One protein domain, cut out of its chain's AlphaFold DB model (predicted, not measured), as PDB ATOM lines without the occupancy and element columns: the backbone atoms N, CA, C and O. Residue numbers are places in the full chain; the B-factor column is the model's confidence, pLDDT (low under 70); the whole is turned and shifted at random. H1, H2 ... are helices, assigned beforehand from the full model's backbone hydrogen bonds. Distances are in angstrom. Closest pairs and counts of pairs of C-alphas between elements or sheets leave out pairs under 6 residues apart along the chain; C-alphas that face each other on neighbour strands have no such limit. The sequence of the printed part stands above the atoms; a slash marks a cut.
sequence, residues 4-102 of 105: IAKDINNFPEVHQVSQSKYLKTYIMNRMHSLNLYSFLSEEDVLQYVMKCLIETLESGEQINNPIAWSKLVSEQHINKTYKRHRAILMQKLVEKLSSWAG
ATOM      1  N   ILE A   4      32.185 -45.870   6.757       59.50
ATOM      2  CA  ILE A   4      33.284 -44.937   6.440       59.50
ATOM      3  C   ILE A   4      34.611 -45.674   6.181       59.50
ATOM      4  O   ILE A   4      35.345 -45.316   5.270       59.50
ATOM      5  N   ALA A   5      34.910 -46.740   6.932       61.28
ATOM      6  CA  ALA A   5      36.137 -47.521   6.739       61.28
ATOM      7  C   ALA A   5      36.193 -48.251   5.383       61.28
ATOM      8  O   ALA A   5      37.276 -48.453   4.838       61.28
ATOM      9  N   LYS A   6      35.039 -48.643   4.832       59.72
ATOM     10  CA  LYS A   6      34.946 -49.242   3.497       59.72
ATOM     11  C   LYS A   6      35.080 -48.165   2.417       59.72
ATOM     12  O   LYS A   6      35.800 -48.372   1.447       59.72
ATOM     13  N   ASP A   7      34.470 -47.006   2.644       62.00
ATOM     14  CA  ASP A   7      34.419 -45.900   1.682       62.00
ATOM     15  C   ASP A   7      35.755 -45.149   1.562       62.00
ATOM     16  O   ASP A   7      36.112 -44.702   0.473       62.00
ATOM     17  N   ILE A   8      36.559 -45.110   2.634       62.91
ATOM     18  CA  ILE A   8      37.954 -44.628   2.593       62.91
ATOM     19  C   ILE A   8      38.782 -45.399   1.553       62.91
ATOM     20  O   ILE A   8      39.650 -44.815   0.911       62.91
ATOM     21  N   ASN A   9      38.514 -46.696   1.370       66.06
ATOM     22  CA  ASN A   9      39.229 -47.516   0.391       66.06
ATOM     23  C   ASN A   9      38.684 -47.354  -1.037       66.06
ATOM     24  O   ASN A   9      39.369 -47.729  -1.986       66.06
ATOM     25  N   ASN A  10      37.480 -46.797  -1.194       77.88
ATOM     26  CA  ASN A  10      36.839 -46.604  -2.494       77.88
ATOM     27  C   ASN A  10      37.160 -45.232  -3.106       77.88
ATOM     28  O   ASN A  10      37.159 -45.108  -4.328       77.88
ATOM     29  N   PHE A  11      37.462 -44.225  -2.277       86.12
ATOM     30  CA  PHE A  11      37.721 -42.853  -2.720       86.12
ATOM     31  C   PHE A  11      39.095 -42.338  -2.246       86.12
ATOM     32  O   PHE A  11      39.266 -42.038  -1.055       86.12
ATOM     33  N   PRO A  12      40.090 -42.186  -3.143       89.81
ATOM     34  CA  PRO A  12      41.427 -41.705  -2.776       89.81
ATOM     35  C   PRO A  12      41.421 -40.284  -2.187       89.81
ATOM     36  O   PRO A  12      42.269 -39.957  -1.352       89.81
ATOM     37  N   GLU A  13      40.447 -39.454  -2.555       92.81
ATOM     38  CA  GLU A  13      40.229 -38.107  -2.022       92.81
ATOM     39  C   GLU A  13      39.908 -38.141  -0.523       92.81
ATOM     40  O   GLU A  13      40.430 -37.337   0.253       92.81
ATOM     41  N   VAL A  14      39.082 -39.102  -0.099       92.00
ATOM     42  CA  VAL A  14      38.699 -39.283   1.309       92.00
ATOM     43  C   VAL A  14      39.908 -39.733   2.119       92.00
ATOM     44  O   VAL A  14      40.174 -39.186   3.195       92.00
ATOM     45  N   HIS A  15      40.703 -40.658   1.575       91.88
ATOM     46  CA  HIS A  15      41.963 -41.056   2.191       91.88
ATOM     47  C   HIS A  15      42.920 -39.858   2.335       91.88
ATOM     48  O   HIS A  15      43.429 -39.608   3.433       91.88
ATOM     49  N   GLN A  16      43.098 -39.055   1.279       93.12
ATOM     50  CA  GLN A  16      43.925 -37.842   1.311       93.12
ATOM     51  C   GLN A  16      43.477 -36.864   2.412       93.12
ATOM     52  O   GLN A  16      44.310 -36.328   3.149       93.12
ATOM     53  N   VAL A  17      42.168 -36.649   2.550       94.12
ATOM     54  CA  VAL A  17      41.579 -35.762   3.564       94.12
ATOM     55  C   VAL A  17      41.796 -36.298   4.978       94.12
ATOM     56  O   VAL A  17      42.265 -35.550   5.838       94.12
ATOM     57  N   SER A  18      41.551 -37.590   5.212       92.62
ATOM     58  CA  SER A  18      41.714 -38.227   6.531       92.62
ATOM     59  C   SER A  18      43.149 -38.149   7.081       92.62
ATOM     60  O   SER A  18      43.365 -38.008   8.292       92.62
ATOM     61  N   GLN A  19      44.142 -38.192   6.187       93.00
ATOM     62  CA  GLN A  19      45.569 -38.165   6.524       93.00
ATOM     63  C   GLN A  19      46.166 -36.750   6.534       93.00
ATOM     64  O   GLN A  19      47.334 -36.561   6.887       93.00
ATOM     65  N   SER A  20      45.391 -35.726   6.168       95.44
ATOM     66  CA  SER A  20      45.903 -34.365   6.022       95.44
ATOM     67  C   SER A  20      46.216 -33.712   7.369       95.44
ATOM     68  O   SER A  20      45.331 -33.220   8.072       95.44
ATOM     69  N   LYS A  21      47.511 -33.626   7.703       95.69
ATOM     70  CA  LYS A  21      47.998 -32.890   8.884       95.69
ATOM     71  C   LYS A  21      47.596 -31.417   8.846       95.69
ATOM     72  O   LYS A  21      47.181 -30.871   9.858       95.69
ATOM     73  N   TYR A  22      47.678 -30.791   7.672       95.62
ATOM     74  CA  TYR A  22      47.308 -29.388   7.495       95.62
ATOM     75  C   TYR A  22      45.837 -29.133   7.849       95.62
ATOM     76  O   TYR A  22      45.532 -28.180   8.566       95.62
ATOM     77  N   LEU A  23      44.929 -30.000   7.387       95.88
ATOM     78  CA  LEU A  23      43.504 -29.868   7.686       95.88
ATOM     79  C   LEU A  23      43.224 -30.061   9.181       95.88
ATOM     80  O   LEU A  23      42.502 -29.257   9.764       95.88
ATOM     81  N   LYS A  24      43.839 -31.073   9.804       96.19
ATOM     82  CA  LYS A  24      43.737 -31.319  11.250       96.19
ATOM     83  C   LYS A  24      44.186 -30.105  12.061       96.19
ATOM     84  O   LYS A  24      43.413 -29.562  12.846       96.19
ATOM     85  N   THR A  25      45.376 -29.573  11.774       96.75
ATOM     86  CA  THR A  25      45.884 -28.353  12.425       96.75
ATOM     87  C   THR A  25      44.958 -27.152  12.217       96.75
ATOM     88  O   THR A  25      44.729 -26.383  13.151       96.75
ATOM     89  N   TYR A  26      44.390 -26.986  11.019       96.69
ATOM     90  CA  TYR A  26      43.416 -25.926  10.760       96.69
ATOM     91  C   TYR A  26      42.163 -26.062  11.639       96.69
ATOM     92  O   TYR A  26      41.760 -25.086  12.279       96.69
ATOM     93  N   ILE A  27      41.576 -27.262  11.698       97.12
ATOM     94  CA  ILE A  27      40.395 -27.561  12.519       97.12
ATOM     95  C   ILE A  27      40.694 -27.267  13.990       97.12
ATOM     96  O   ILE A  27      39.948 -26.513  14.620       97.12
ATOM     97  N   MET A  28      41.819 -27.770  14.511       96.19
ATOM     98  CA  MET A  28      42.254 -27.524  15.887       96.19
ATOM     99  C   MET A  28      42.359 -26.027  16.187       96.19
ATOM    100  O   MET A  28      41.723 -25.534  17.117       96.19
ATOM    101  N   ASN A  29      43.101 -25.276  15.370       96.25
ATOM    102  CA  ASN A  29      43.294 -23.840  15.580       96.25
ATOM    103  C   ASN A  29      41.965 -23.080  15.556       96.25
ATOM    104  O   ASN A  29      41.729 -22.189  16.379       96.25
ATOM    105  N   ARG A  30      41.063 -23.446  14.638       95.62
ATOM    106  CA  ARG A  30      39.753 -22.807  14.543       95.62
ATOM    107  C   ARG A  30      38.900 -23.096  15.775       95.62
ATOM    108  O   ARG A  30      38.310 -22.165  16.328       95.62
ATOM    109  N   MET A  31      38.863 -24.344  16.228       95.75
ATOM    110  CA  MET A  31      38.131 -24.741  17.431       95.75
ATOM    111  C   MET A  31      38.687 -24.091  18.696       95.75
ATOM    112  O   MET A  31      37.903 -23.634  19.530       95.75
ATOM    113  N   HIS A  32      40.014 -23.980  18.802       94.06
ATOM    114  CA  HIS A  32      40.685 -23.276  19.888       94.06
ATOM    115  C   HIS A  32      40.287 -21.802  19.932       94.06
ATOM    116  O   HIS A  32      39.827 -21.324  20.964       94.06
ATOM    117  N   SER A  33      40.340 -21.103  18.792       93.88
ATOM    118  CA  SER A  33      39.971 -19.680  18.715       93.88
ATOM    119  C   SER A  33      38.529 -19.381  19.146       93.88
ATOM    120  O   SER A  33      38.219 -18.267  19.559       93.88
ATOM    121  N   LEU A  34      37.642 -20.374  19.045       92.75
ATOM    122  CA  LEU A  34      36.223 -20.262  19.375       92.75
ATOM    123  C   LEU A  34      35.855 -20.940  20.706       92.75
ATOM    124  O   LEU A  34      34.678 -20.940  21.066       92.75
ATOM    125  N   ASN A  35      36.831 -21.499  21.432       91.88
ATOM    126  CA  ASN A  35      36.642 -22.226  22.691       91.88
ATOM    127  C   ASN A  35      35.584 -23.349  22.611       91.88
ATOM    128  O   ASN A  35      34.712 -23.458  23.472       91.88
ATOM    129  N   LEU A  36      35.644 -24.184  21.566       91.69
ATOM    130  CA  LEU A  36      34.602 -25.190  21.276       91.69
ATOM    131  C   LEU A  36      34.843 -26.573  21.891       91.69
ATOM    132  O   LEU A  36      33.951 -27.417  21.848       91.69
ATOM    133  N   TYR A  37      36.026 -26.822  22.459       89.56
ATOM    134  CA  TYR A  37      36.437 -28.154  22.927       89.56
ATOM    135  C   TYR A  37      35.542 -28.761  24.013       89.56
ATOM    136  O   TYR A  37      35.604 -29.961  24.253       89.56
ATOM    137  N   SER A  38      34.704 -27.960  24.673       89.50
ATOM    138  CA  SER A  38      33.749 -28.451  25.668       89.50
ATOM    139  C   SER A  38      32.543 -29.181  25.065       89.50
ATOM    140  O   SER A  38      31.833 -29.858  25.804       89.50
ATOM    141  N   PHE A  39      32.282 -29.049  23.757       88.62
ATOM    142  CA  PHE A  39      31.097 -29.644  23.116       88.62
ATOM    143  C   PHE A  39      31.282 -30.085  21.656       88.62
ATOM    144  O   PHE A  39      30.326 -30.555  21.041       88.62
ATOM    145  N   LEU A  40      32.470 -29.915  21.081       92.38
ATOM    146  CA  LEU A  40      32.813 -30.367  19.734       92.38
ATOM    147  C   LEU A  40      34.233 -30.932  19.770       92.38
ATOM    148  O   LEU A  40      35.125 -30.268  20.303       92.38
ATOM    149  N   SER A  41      34.452 -32.123  19.208       94.00
ATOM    150  CA  SER A  41      35.794 -32.702  19.059       94.00
ATOM    151  C   SER A  41      36.338 -32.524  17.637       94.00
ATOM    152  O   SER A  41      35.583 -32.342  16.684       94.00
ATOM    153  N   GLU A  42      37.666 -32.550  17.494       93.25
ATOM    154  CA  GLU A  42      38.323 -32.502  16.179       93.25
ATOM    155  C   GLU A  42      37.881 -33.675  15.298       93.25
ATOM    156  O   GLU A  42      37.581 -33.489  14.119       93.25
ATOM    157  N   GLU A  43      37.797 -34.865  15.893       93.00
ATOM    158  CA  GLU A  43      37.392 -36.091  15.213       93.00
ATOM    159  C   GLU A  43      35.955 -35.987  14.685       93.00
ATOM    160  O   GLU A  43      35.707 -36.356  13.542       93.00
ATOM    161  N   ASP A  44      35.027 -35.387  15.443       94.50
ATOM    162  CA  ASP A  44      33.650 -35.165  14.973       94.50
ATOM    163  C   ASP A  44      33.611 -34.268  13.730       94.50
ATOM    164  O   ASP A  44      32.872 -34.533  12.777       94.50
ATOM    165  N   VAL A  45      34.424 -33.203  13.717       96.50
ATOM    166  CA  VAL A  45      34.520 -32.303  12.559       96.50
ATOM    167  C   VAL A  45      35.116 -33.040  11.364       96.50
ATOM    168  O   VAL A  45      34.599 -32.916  10.252       96.50
ATOM    169  N   LEU A  46      36.177 -33.820  11.573       95.62
ATOM    170  CA  LEU A  46      36.827 -34.569  10.501       95.62
ATOM    171  C   LEU A  46      35.898 -35.642   9.919       95.62
ATOM    172  O   LEU A  46      35.785 -35.756   8.699       95.62
ATOM    173  N   GLN A  47      35.175 -36.377  10.765       94.44
ATOM    174  CA  GLN A  47      34.178 -37.359  10.334       94.44
ATOM    175  C   GLN A  47      33.032 -36.713   9.562       94.44
ATOM    176  O   GLN A  47      32.607 -37.253   8.541       94.44
ATOM    177  N   TYR A  48      32.560 -35.544  10.003       96.00
ATOM    178  CA  TYR A  48      31.551 -34.786   9.269       96.00
ATOM    179  C   TYR A  48      32.040 -34.410   7.864       96.00
ATOM    180  O   TYR A  48      31.328 -34.627   6.885       96.00
ATOM    181  N   VAL A  49      33.270 -33.900   7.753       96.75
ATOM    182  CA  VAL A  49      33.878 -33.544   6.464       96.75
ATOM    183  C   VAL A  49      34.017 -34.763   5.554       96.75
ATOM    184  O   VAL A  49      33.615 -34.695   4.395       96.75
ATOM    185  N   MET A  50      34.546 -35.877   6.071       95.00
ATOM    186  CA  MET A  50      34.701 -37.115   5.297       95.00
ATOM    187  C   MET A  50      33.354 -37.646   4.816       95.00
ATOM    188  O   MET A  50      33.237 -38.047   3.663       95.00
ATOM    189  N   LYS A  51      32.324 -37.598   5.665       95.12
ATOM    190  CA  LYS A  51      30.969 -37.996   5.289       95.12
ATOM    191  C   LYS A  51      30.432 -37.144   4.136       95.12
ATOM    192  O   LYS A  51      29.977 -37.703   3.147       95.12
ATOM    193  N   CYS A  52      30.521 -35.817   4.236       96.00
ATOM    194  CA  CYS A  52      30.070 -34.935   3.157       96.00
ATOM    195  C   CYS A  52      30.864 -35.161   1.865       96.00
ATOM    196  O   CYS A  52      30.301 -35.071   0.777       96.00
ATOM    197  N   LEU A  53      32.164 -35.449   1.974       95.38
ATOM    198  CA  LEU A  53      33.000 -35.749   0.818       95.38
ATOM    199  C   LEU A  53      32.551 -37.038   0.123       95.38
ATOM    200  O   LEU A  53      32.384 -37.028  -1.090       95.38
ATOM    201  N   ILE A  54      32.300 -38.108   0.884       94.25
ATOM    202  CA  ILE A  54      31.771 -39.375   0.354       94.25
ATOM    203  C   ILE A  54      30.440 -39.132  -0.363       94.25
ATOM    204  O   ILE A  54      30.325 -39.472  -1.532       94.25
ATOM    205  N   GLU A  55      29.482 -38.466   0.290       93.88
ATOM    206  CA  GLU A  55      28.165 -38.170  -0.299       93.88
ATOM    207  C   GLU A  55      28.286 -37.368  -1.608       93.88
ATOM    208  O   GLU A  55      27.552 -37.606  -2.566       93.88
ATOM    209  N   THR A  56      29.244 -36.437  -1.671       94.94
ATOM    210  CA  THR A  56      29.491 -35.635  -2.876       94.94
ATOM    211  C   THR A  56      30.074 -36.492  -4.001       94.94
ATOM    212  O   THR A  56      29.592 -36.434  -5.131       94.94
ATOM    213  N   LEU A  57      31.057 -37.341  -3.705       93.00
ATOM    214  CA  LEU A  57      31.672 -38.225  -4.699       93.00
ATOM    215  C   LEU A  57      30.695 -39.303  -5.194       93.00
ATOM    216  O   LEU A  57      30.651 -39.591  -6.390       93.00
ATOM    217  N   GLU A  58      29.857 -39.847  -4.310       92.81
ATOM    218  CA  GLU A  58      28.791 -40.796  -4.665       92.81
ATOM    219  C   GLU A  58      27.746 -40.180  -5.605       92.81
ATOM    220  O   GLU A  58      27.159 -40.889  -6.422       92.81
ATOM    221  N   SER A  59      27.540 -38.860  -5.544       93.19
ATOM    222  CA  SER A  59      26.648 -38.144  -6.466       93.19
ATOM    223  C   SER A  59      27.224 -37.964  -7.881       93.19
ATOM    224  O   SER A  59      26.509 -37.536  -8.788       93.19
ATOM    225  N   GLY A  60      28.502 -38.306  -8.089       90.88
ATOM    226  CA  GLY A  60      29.213 -38.131  -9.357       90.88
ATOM    227  C   GLY A  60      29.867 -36.756  -9.530       90.88
ATOM    228  O   GLY A  60      30.446 -36.489 -10.585       90.88
ATOM    229  N   GLU A  61      29.807 -35.885  -8.519       92.75
ATOM    230  CA  GLU A  61      30.540 -34.620  -8.525       92.75
ATOM    231  C   GLU A  61      32.053 -34.849  -8.397       92.75
ATOM    232  O   GLU A  61      32.525 -35.676  -7.616       92.75
ATOM    233  N   GLN A  62      32.835 -34.071  -9.149       91.56
ATOM    234  CA  GLN A  62      34.295 -34.128  -9.104       91.56
ATOM    235  C   GLN A  62      34.858 -33.024  -8.213       91.56
ATOM    236  O   GLN A  62      34.622 -31.834  -8.437       91.56
ATOM    237  N   ILE A  63      35.674 -33.411  -7.234       93.81
ATOM    238  CA  ILE A  63      36.372 -32.471  -6.354       93.81
ATOM    239  C   ILE A  63      37.856 -32.453  -6.712       93.81
ATOM    240  O   ILE A  63      38.645 -33.272  -6.255       93.81
ATOM    241  N   ASN A  64      38.250 -31.442  -7.486       91.25
ATOM    242  CA  ASN A  64      39.634 -31.278  -7.947       91.25
ATOM    243  C   ASN A  64      40.632 -30.993  -6.812       91.25
ATOM    244  O   ASN A  64      41.818 -31.277  -6.942       91.25
ATOM    245  N   ASN A  65      40.174 -30.394  -5.706       95.06
ATOM    246  CA  ASN A  65      41.021 -30.026  -4.568       95.06
ATOM    247  C   ASN A  65      40.392 -30.479  -3.237       95.06
ATOM    248  O   ASN A  65      39.838 -29.644  -2.509       95.06
ATOM    249  N   PRO A  66      40.493 -31.774  -2.878       94.94
ATOM    250  CA  PRO A  66      39.807 -32.348  -1.716       94.94
ATOM    251  C   PRO A  66      40.140 -31.657  -0.393       94.94
ATOM    252  O   PRO A  66      39.255 -31.403   0.421       94.94
ATOM    253  N   ILE A  67      41.407 -31.279  -0.191       96.56
ATOM    254  CA  ILE A  67      41.854 -30.595   1.032       96.56
ATOM    255  C   ILE A  67      41.269 -29.183   1.144       96.56
ATOM    256  O   ILE A  67      40.819 -28.783   2.218       96.56
ATOM    257  N   ALA A  68      41.266 -28.420   0.048       96.44
ATOM    258  CA  ALA A  68      40.736 -27.058   0.043       96.44
ATOM    259  C   ALA A  68      39.215 -27.060   0.242       96.44
ATOM    260  O   ALA A  68      38.696 -26.291   1.050       96.44
ATOM    261  N   TRP A  69      38.517 -27.979  -0.428       97.75
ATOM    262  CA  TRP A  69      37.087 -28.203  -0.238       97.75
ATOM    263  C   TRP A  69      36.768 -28.588   1.215       97.75
ATOM    264  O   TRP A  69      35.930 -27.968   1.866       97.75
ATOM    265  N   SER A  70      37.536 -29.520   1.781       97.69
ATOM    266  CA  SER A  70      37.395 -29.968   3.173       97.69
ATOM    267  C   SER A  70      37.620 -28.855   4.198       97.69
ATOM    268  O   SER A  70      36.948 -28.799   5.232       97.69
ATOM    269  N   LYS A  71      38.535 -27.920   3.913       97.81
ATOM    270  CA  LYS A  71      38.736 -26.718   4.732       97.81
ATOM    271  C   LYS A  71      37.474 -25.846   4.768       97.81
ATOM    272  O   LYS A  71      37.088 -25.381   5.838       97.81
ATOM    273  N   LEU A  72      36.815 -25.648   3.624       97.69
ATOM    274  CA  LEU A  72      35.574 -24.868   3.549       97.69
ATOM    275  C   LEU A  72      34.436 -25.555   4.310       97.69
ATOM    276  O   LEU A  72      33.742 -24.910   5.097       97.69
ATOM    277  N   VAL A  73      34.273 -26.866   4.127       97.75
ATOM    278  CA  VAL A  73      33.214 -27.639   4.792       97.75
ATOM    279  C   VAL A  73      33.406 -27.669   6.309       97.75
ATOM    280  O   VAL A  73      32.455 -27.412   7.051       97.75
ATOM    281  N   SER A  74      34.633 -27.905   6.788       97.69
ATOM    282  CA  SER A  74      34.936 -27.846   8.228       97.69
ATOM    283  C   SER A  74      34.654 -26.463   8.812       97.69
ATOM    284  O   SER A  74      34.034 -26.360   9.869       97.69
ATOM    285  N   GLU A  75      35.031 -25.389   8.118       97.44
ATOM    286  CA  GLU A  75      34.761 -24.023   8.567       97.44
ATOM    287  C   GLU A  75      33.260 -23.725   8.667       97.44
ATOM    288  O   GLU A  75      32.796 -23.183   9.677       97.44
ATOM    289  N   GLN A  76      32.484 -24.105   7.652       97.62
ATOM    290  CA  GLN A  76      31.031 -23.942   7.659       97.62
ATOM    291  C   GLN A  76      30.386 -24.723   8.807       97.62
ATOM    292  O   GLN A  76      29.544 -24.172   9.524       97.62
ATOM    293  N   HIS A  77      30.808 -25.973   9.014       97.38
ATOM    294  CA  HIS A  77      30.321 -26.812  10.102       97.38
ATOM    295  C   HIS A  77      30.624 -26.192  11.469       97.38
ATOM    296  O   HIS A  77      29.708 -25.965  12.260       97.38
ATOM    297  N   ILE A  78      31.888 -25.834  11.718       97.06
ATOM    298  CA  ILE A  78      32.332 -25.223  12.975       97.06
ATOM    299  C   ILE A  78      31.554 -23.931  13.254       97.06
ATOM    300  O   ILE A  78      31.006 -23.754  14.344       97.06
ATOM    301  N   ASN A  79      31.446 -23.039  12.265       96.31
ATOM    302  CA  ASN A  79      30.742 -21.766  12.425       96.31
ATOM    303  C   ASN A  79      29.243 -21.970  12.704       96.31
ATOM    304  O   ASN A  79      28.662 -21.259  13.530       96.31
ATOM    305  N   LYS A  80      28.605 -22.938  12.036       95.69
ATOM    306  CA  LYS A  80      27.194 -23.285  12.255       95.69
ATOM    307  C   LYS A  80      26.972 -23.847  13.658       95.69
ATOM    308  O   LYS A  80      26.036 -23.424  14.341       95.69
ATOM    309  N   THR A  81      27.842 -24.749  14.102       94.31
ATOM    310  CA  THR A  81      27.788 -25.361  15.435       94.31
ATOM    311  C   THR A  81      28.028 -24.324  16.534       94.31
ATOM    312  O   THR A  81      27.238 -24.241  17.475       94.31
ATOM    313  N   TYR A  82      29.012 -23.435  16.363       94.69
ATOM    314  CA  TYR A  82      29.256 -22.316  17.278       94.69
ATOM    315  C   TYR A  82      28.047 -21.378  17.405       94.69
ATOM    316  O   TYR A  82      27.608 -21.080  18.516       94.69
ATOM    317  N   LYS A  83      27.465 -20.937  16.278       94.56
ATOM    318  CA  LYS A  83      26.293 -20.042  16.284       94.56
ATOM    319  C   LYS A  83      25.110 -20.662  17.029       94.56
ATOM    320  O   LYS A  83      24.469 -19.979  17.825       94.56
ATOM    321  N   ARG A  84      24.847 -21.953  16.801       93.25
ATOM    322  CA  ARG A  84      23.787 -22.699  17.497       93.25
ATOM    323  C   ARG A  84      24.042 -22.775  18.998       93.25
ATOM    324  O   ARG A  84      23.149 -22.457  19.775       93.25
ATOM    325  N   HIS A  85      25.258 -23.135  19.403       92.56
ATOM    326  CA  HIS A  85      25.609 -23.214  20.819       92.56
ATOM    327  C   HIS A  85      25.467 -21.856  21.520       92.56
ATOM    328  O   HIS A  85      24.856 -21.760  22.583       92.56
ATOM    329  N   ARG A  86      25.945 -20.778  20.884       91.88
ATOM    330  CA  ARG A  86      25.805 -19.415  21.410       91.88
ATOM    331  C   ARG A  86      24.338 -19.002  21.567       91.88
ATOM    332  O   ARG A  86      24.006 -18.375  22.569       91.88
ATOM    333  N   ALA A  87      23.470 -19.357  20.621       91.75
ATOM    334  CA  ALA A  87      22.038 -19.075  20.719       91.75
ATOM    335  C   ALA A  87      21.395 -19.786  21.923       91.75
ATOM    336  O   ALA A  87      20.663 -19.152  22.678       91.75
ATOM    337  N   ILE A  88      21.737 -21.058  22.151       91.69
ATOM    338  CA  ILE A  88      21.252 -21.837  23.304       91.69
ATOM    339  C   ILE A  88      21.714 -21.206  24.624       91.69
ATOM    340  O   ILE A  88      20.924 -21.065  25.554       91.69
ATOM    341  N   LEU A  89      22.986 -20.804  24.717       90.12
ATOM    342  CA  LEU A  89      23.499 -20.134  25.913       90.12
ATOM    343  C   LEU A  89      22.782 -18.808  26.172       90.12
ATOM    344  O   LEU A  89      22.429 -18.527  27.314       90.12
ATOM    345  N   MET A  90      22.533 -18.017  25.126       89.88
ATOM    346  CA  MET A  90      21.812 -16.750  25.252       89.88
ATOM    347  C   MET A  90      20.366 -16.957  25.704       89.88
ATOM    348  O   MET A  90      19.920 -16.240  26.591       89.88
ATOM    349  N   GLN A  91      19.662 -17.962  25.176       90.00
ATOM    350  CA  GLN A  91      18.309 -18.307  25.628       90.00
ATOM    351  C   GLN A  91      18.282 -18.663  27.117       90.00
ATOM    352  O   GLN A  91      17.529 -18.053  27.871       90.00
ATOM    353  N   LYS A  92      19.177 -19.551  27.570       90.00
ATOM    354  CA  LYS A  92      19.283 -19.923  28.993       90.00
ATOM    355  C   LYS A  92      19.586 -18.728  29.895       90.00
ATOM    356  O   LYS A  92      19.112 -18.655  31.027       90.00
ATOM    357  N   LEU A  93      20.412 -17.803  29.415       90.44
ATOM    358  CA  LEU A  93      20.787 -16.607  30.163       90.44
ATOM    359  C   LEU A  93      19.600 -15.637  30.261       90.44
ATOM    360  O   LEU A  93      19.331 -15.128  31.344       90.44
ATOM    361  N   VAL A  94      18.847 -15.460  29.170       90.06
ATOM    362  CA  VAL A  94      17.597 -14.684  29.152       90.06
ATOM    363  C   VAL A  94      16.558 -15.290  30.096       90.06
ATOM    364  O   VAL A  94      16.028 -14.569  30.930       90.06
ATOM    365  N   GLU A  95      16.316 -16.601  30.042       88.25
ATOM    366  CA  GLU A  95      15.392 -17.295  30.955       88.25
ATOM    367  C   GLU A  95      15.771 -17.075  32.423       88.25
ATOM    368  O   GLU A  95      14.925 -16.726  33.251       88.25
ATOM    369  N   LYS A  96      17.064 -17.216  32.745       88.06
ATOM    370  CA  LYS A  96      17.568 -17.001  34.103       88.06
ATOM    371  C   LYS A  96      17.372 -15.555  34.562       88.06
ATOM    372  O   LYS A  96      16.952 -15.341  35.695       88.06
ATOM    373  N   LEU A  97      17.641 -14.570  33.703       87.81
ATOM    374  CA  LEU A  97      17.430 -13.156  34.027       87.81
ATOM    375  C   LEU A  97      15.943 -12.820  34.200       87.81
ATOM    376  O   LEU A  97      15.592 -12.137  35.159       87.81
ATOM    377  N   SER A  98      15.069 -13.337  33.335       84.44
ATOM    378  CA  SER A  98      13.616 -13.141  33.437       84.44
ATOM    379  C   SER A  98      13.040 -13.744  34.720       84.44
ATOM    380  O   SER A  98      12.184 -13.127  35.355       84.44
ATOM    381  N   SER A  99      13.551 -14.908  35.138       78.94
ATOM    382  CA  SER A  99      13.212 -15.533  36.421       78.94
ATOM    383  C   SER A  99      13.638 -14.671  37.616       78.94
ATOM    384  O   SER A  99      12.872 -14.519  38.561       78.94
ATOM    385  N   TRP A 100      14.828 -14.061  37.569       73.94
ATOM    386  CA  TRP A 100      15.323 -13.190  38.646       73.94
ATOM    387  C   TRP A 100      14.598 -11.841  38.703       73.94
ATOM    388  O   TRP A 100      14.450 -11.270  39.779       73.94
ATOM    389  N   ALA A 101      14.127 -11.341  37.561       77.69
ATOM    390  CA  ALA A 101      13.374 -10.094  37.460       77.69
ATOM    391  C   ALA A 101      11.884 -10.234  37.834       77.69
ATOM    392  O   ALA A 101      11.164  -9.239  37.800       77.69
ATOM    393  N   GLY A 102      11.402 -11.443  38.156       63.09
ATOM    394  CA  GLY A 102       9.987 -11.690  38.463       63.09
ATOM    395  C   GLY A 102       9.038 -11.452  37.278       63.09
ATOM    396  O   GLY A 102       7.845 -11.271  37.482       63.09
TER     397      GLY A 102
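This is residues 4 to 102 of the 105 residues of an uncharacterized protein of Nostoc sp. 'Peltigera membranacea cyanobiont' N6 (UniProt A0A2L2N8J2). Look for one very long helix, H5, whose first part is built into a small body of helices and whose far end sticks out as a bare arm, residues 86 to 102. In the body H3 runs beside the first part of H5 the same way, H4 crosses H5, H2 packs on H4 and on the beginning of H5, and the small H1 lies near H4, away from H5. The printed part has 99 residues with five named helices, H1 to H5 in order along the chain, and no named strand; its class is all helix. The whole is loose, with a radius of gyration of the C-alphas of 17.3 A, and spans 60 by 26 by 22 A, the arm making much of the length.

Start at H1, residues 4 to 7, which touches no helix. Next comes H2, residues 12 to 18, and then H3, residues 21 to 33; H2 and H3 are close but not clearly touching, their closest C-alphas, those of Val 17 and Leu 23, being 7.4 A apart. Go on to H4, residues 42 to 58: it touches H2 at Val 14 and Met 50, whose C-alphas, the closest, are 6.0 A apart, at a shallow tilt of 15 degrees, opposite ways. With residues 42 to 46 alone H4 touches H3, the closest C-alphas being those of Met 28 and Glu 42, 6.3 A apart, at a steep tilt of 54 degrees. H1 is close to H4 but not clearly touching, with the C-alphas of Asp 7 and Ile 54 closest at 7.2 A. H5, residues 66 to 100, touches H4 with residues 70 to 78 alone, the C-alphas of Val 49 and Ser 70 coming closest at 6.0 A, at a steep tilt of 53 degrees, opposite ways. H5 touches H3 with residues 67 to 78 alone, closest at the C-alphas of Leu 23 and Lys 71, 6.4 A apart, at a shallow tilt of 18 degrees, the same way. H5 touches H2 with residues 66 to 70 alone, the C-alphas of Val 17 and Ile 67 being closest at 5.8 A. H1 is apart from H3 and H5. In H2, H3, H4 and H5 each O i to N i+4 pair is within hydrogen-bond range; H1 is too short for such a pair.

Find C-alpha 4 at (33.284, -44.937, 6.440), where H1 begins; it is 5.0 A long, and H2 is 9.9 A. H3 runs 18.3 A and H4 24.4 A. From C-alpha 66 at (39.807, -32.348, -1.716) H5 runs 50.9 A to C-alpha 100 at (15.323, -13.190, 38.646).

The C-alphas farthest apart, those of Asn 10 and Gly 102, are 60.1 A apart. The printed part has no cut, and no link is long. Low confidence, under 70, is found at residues 4 to 9 and residue 102.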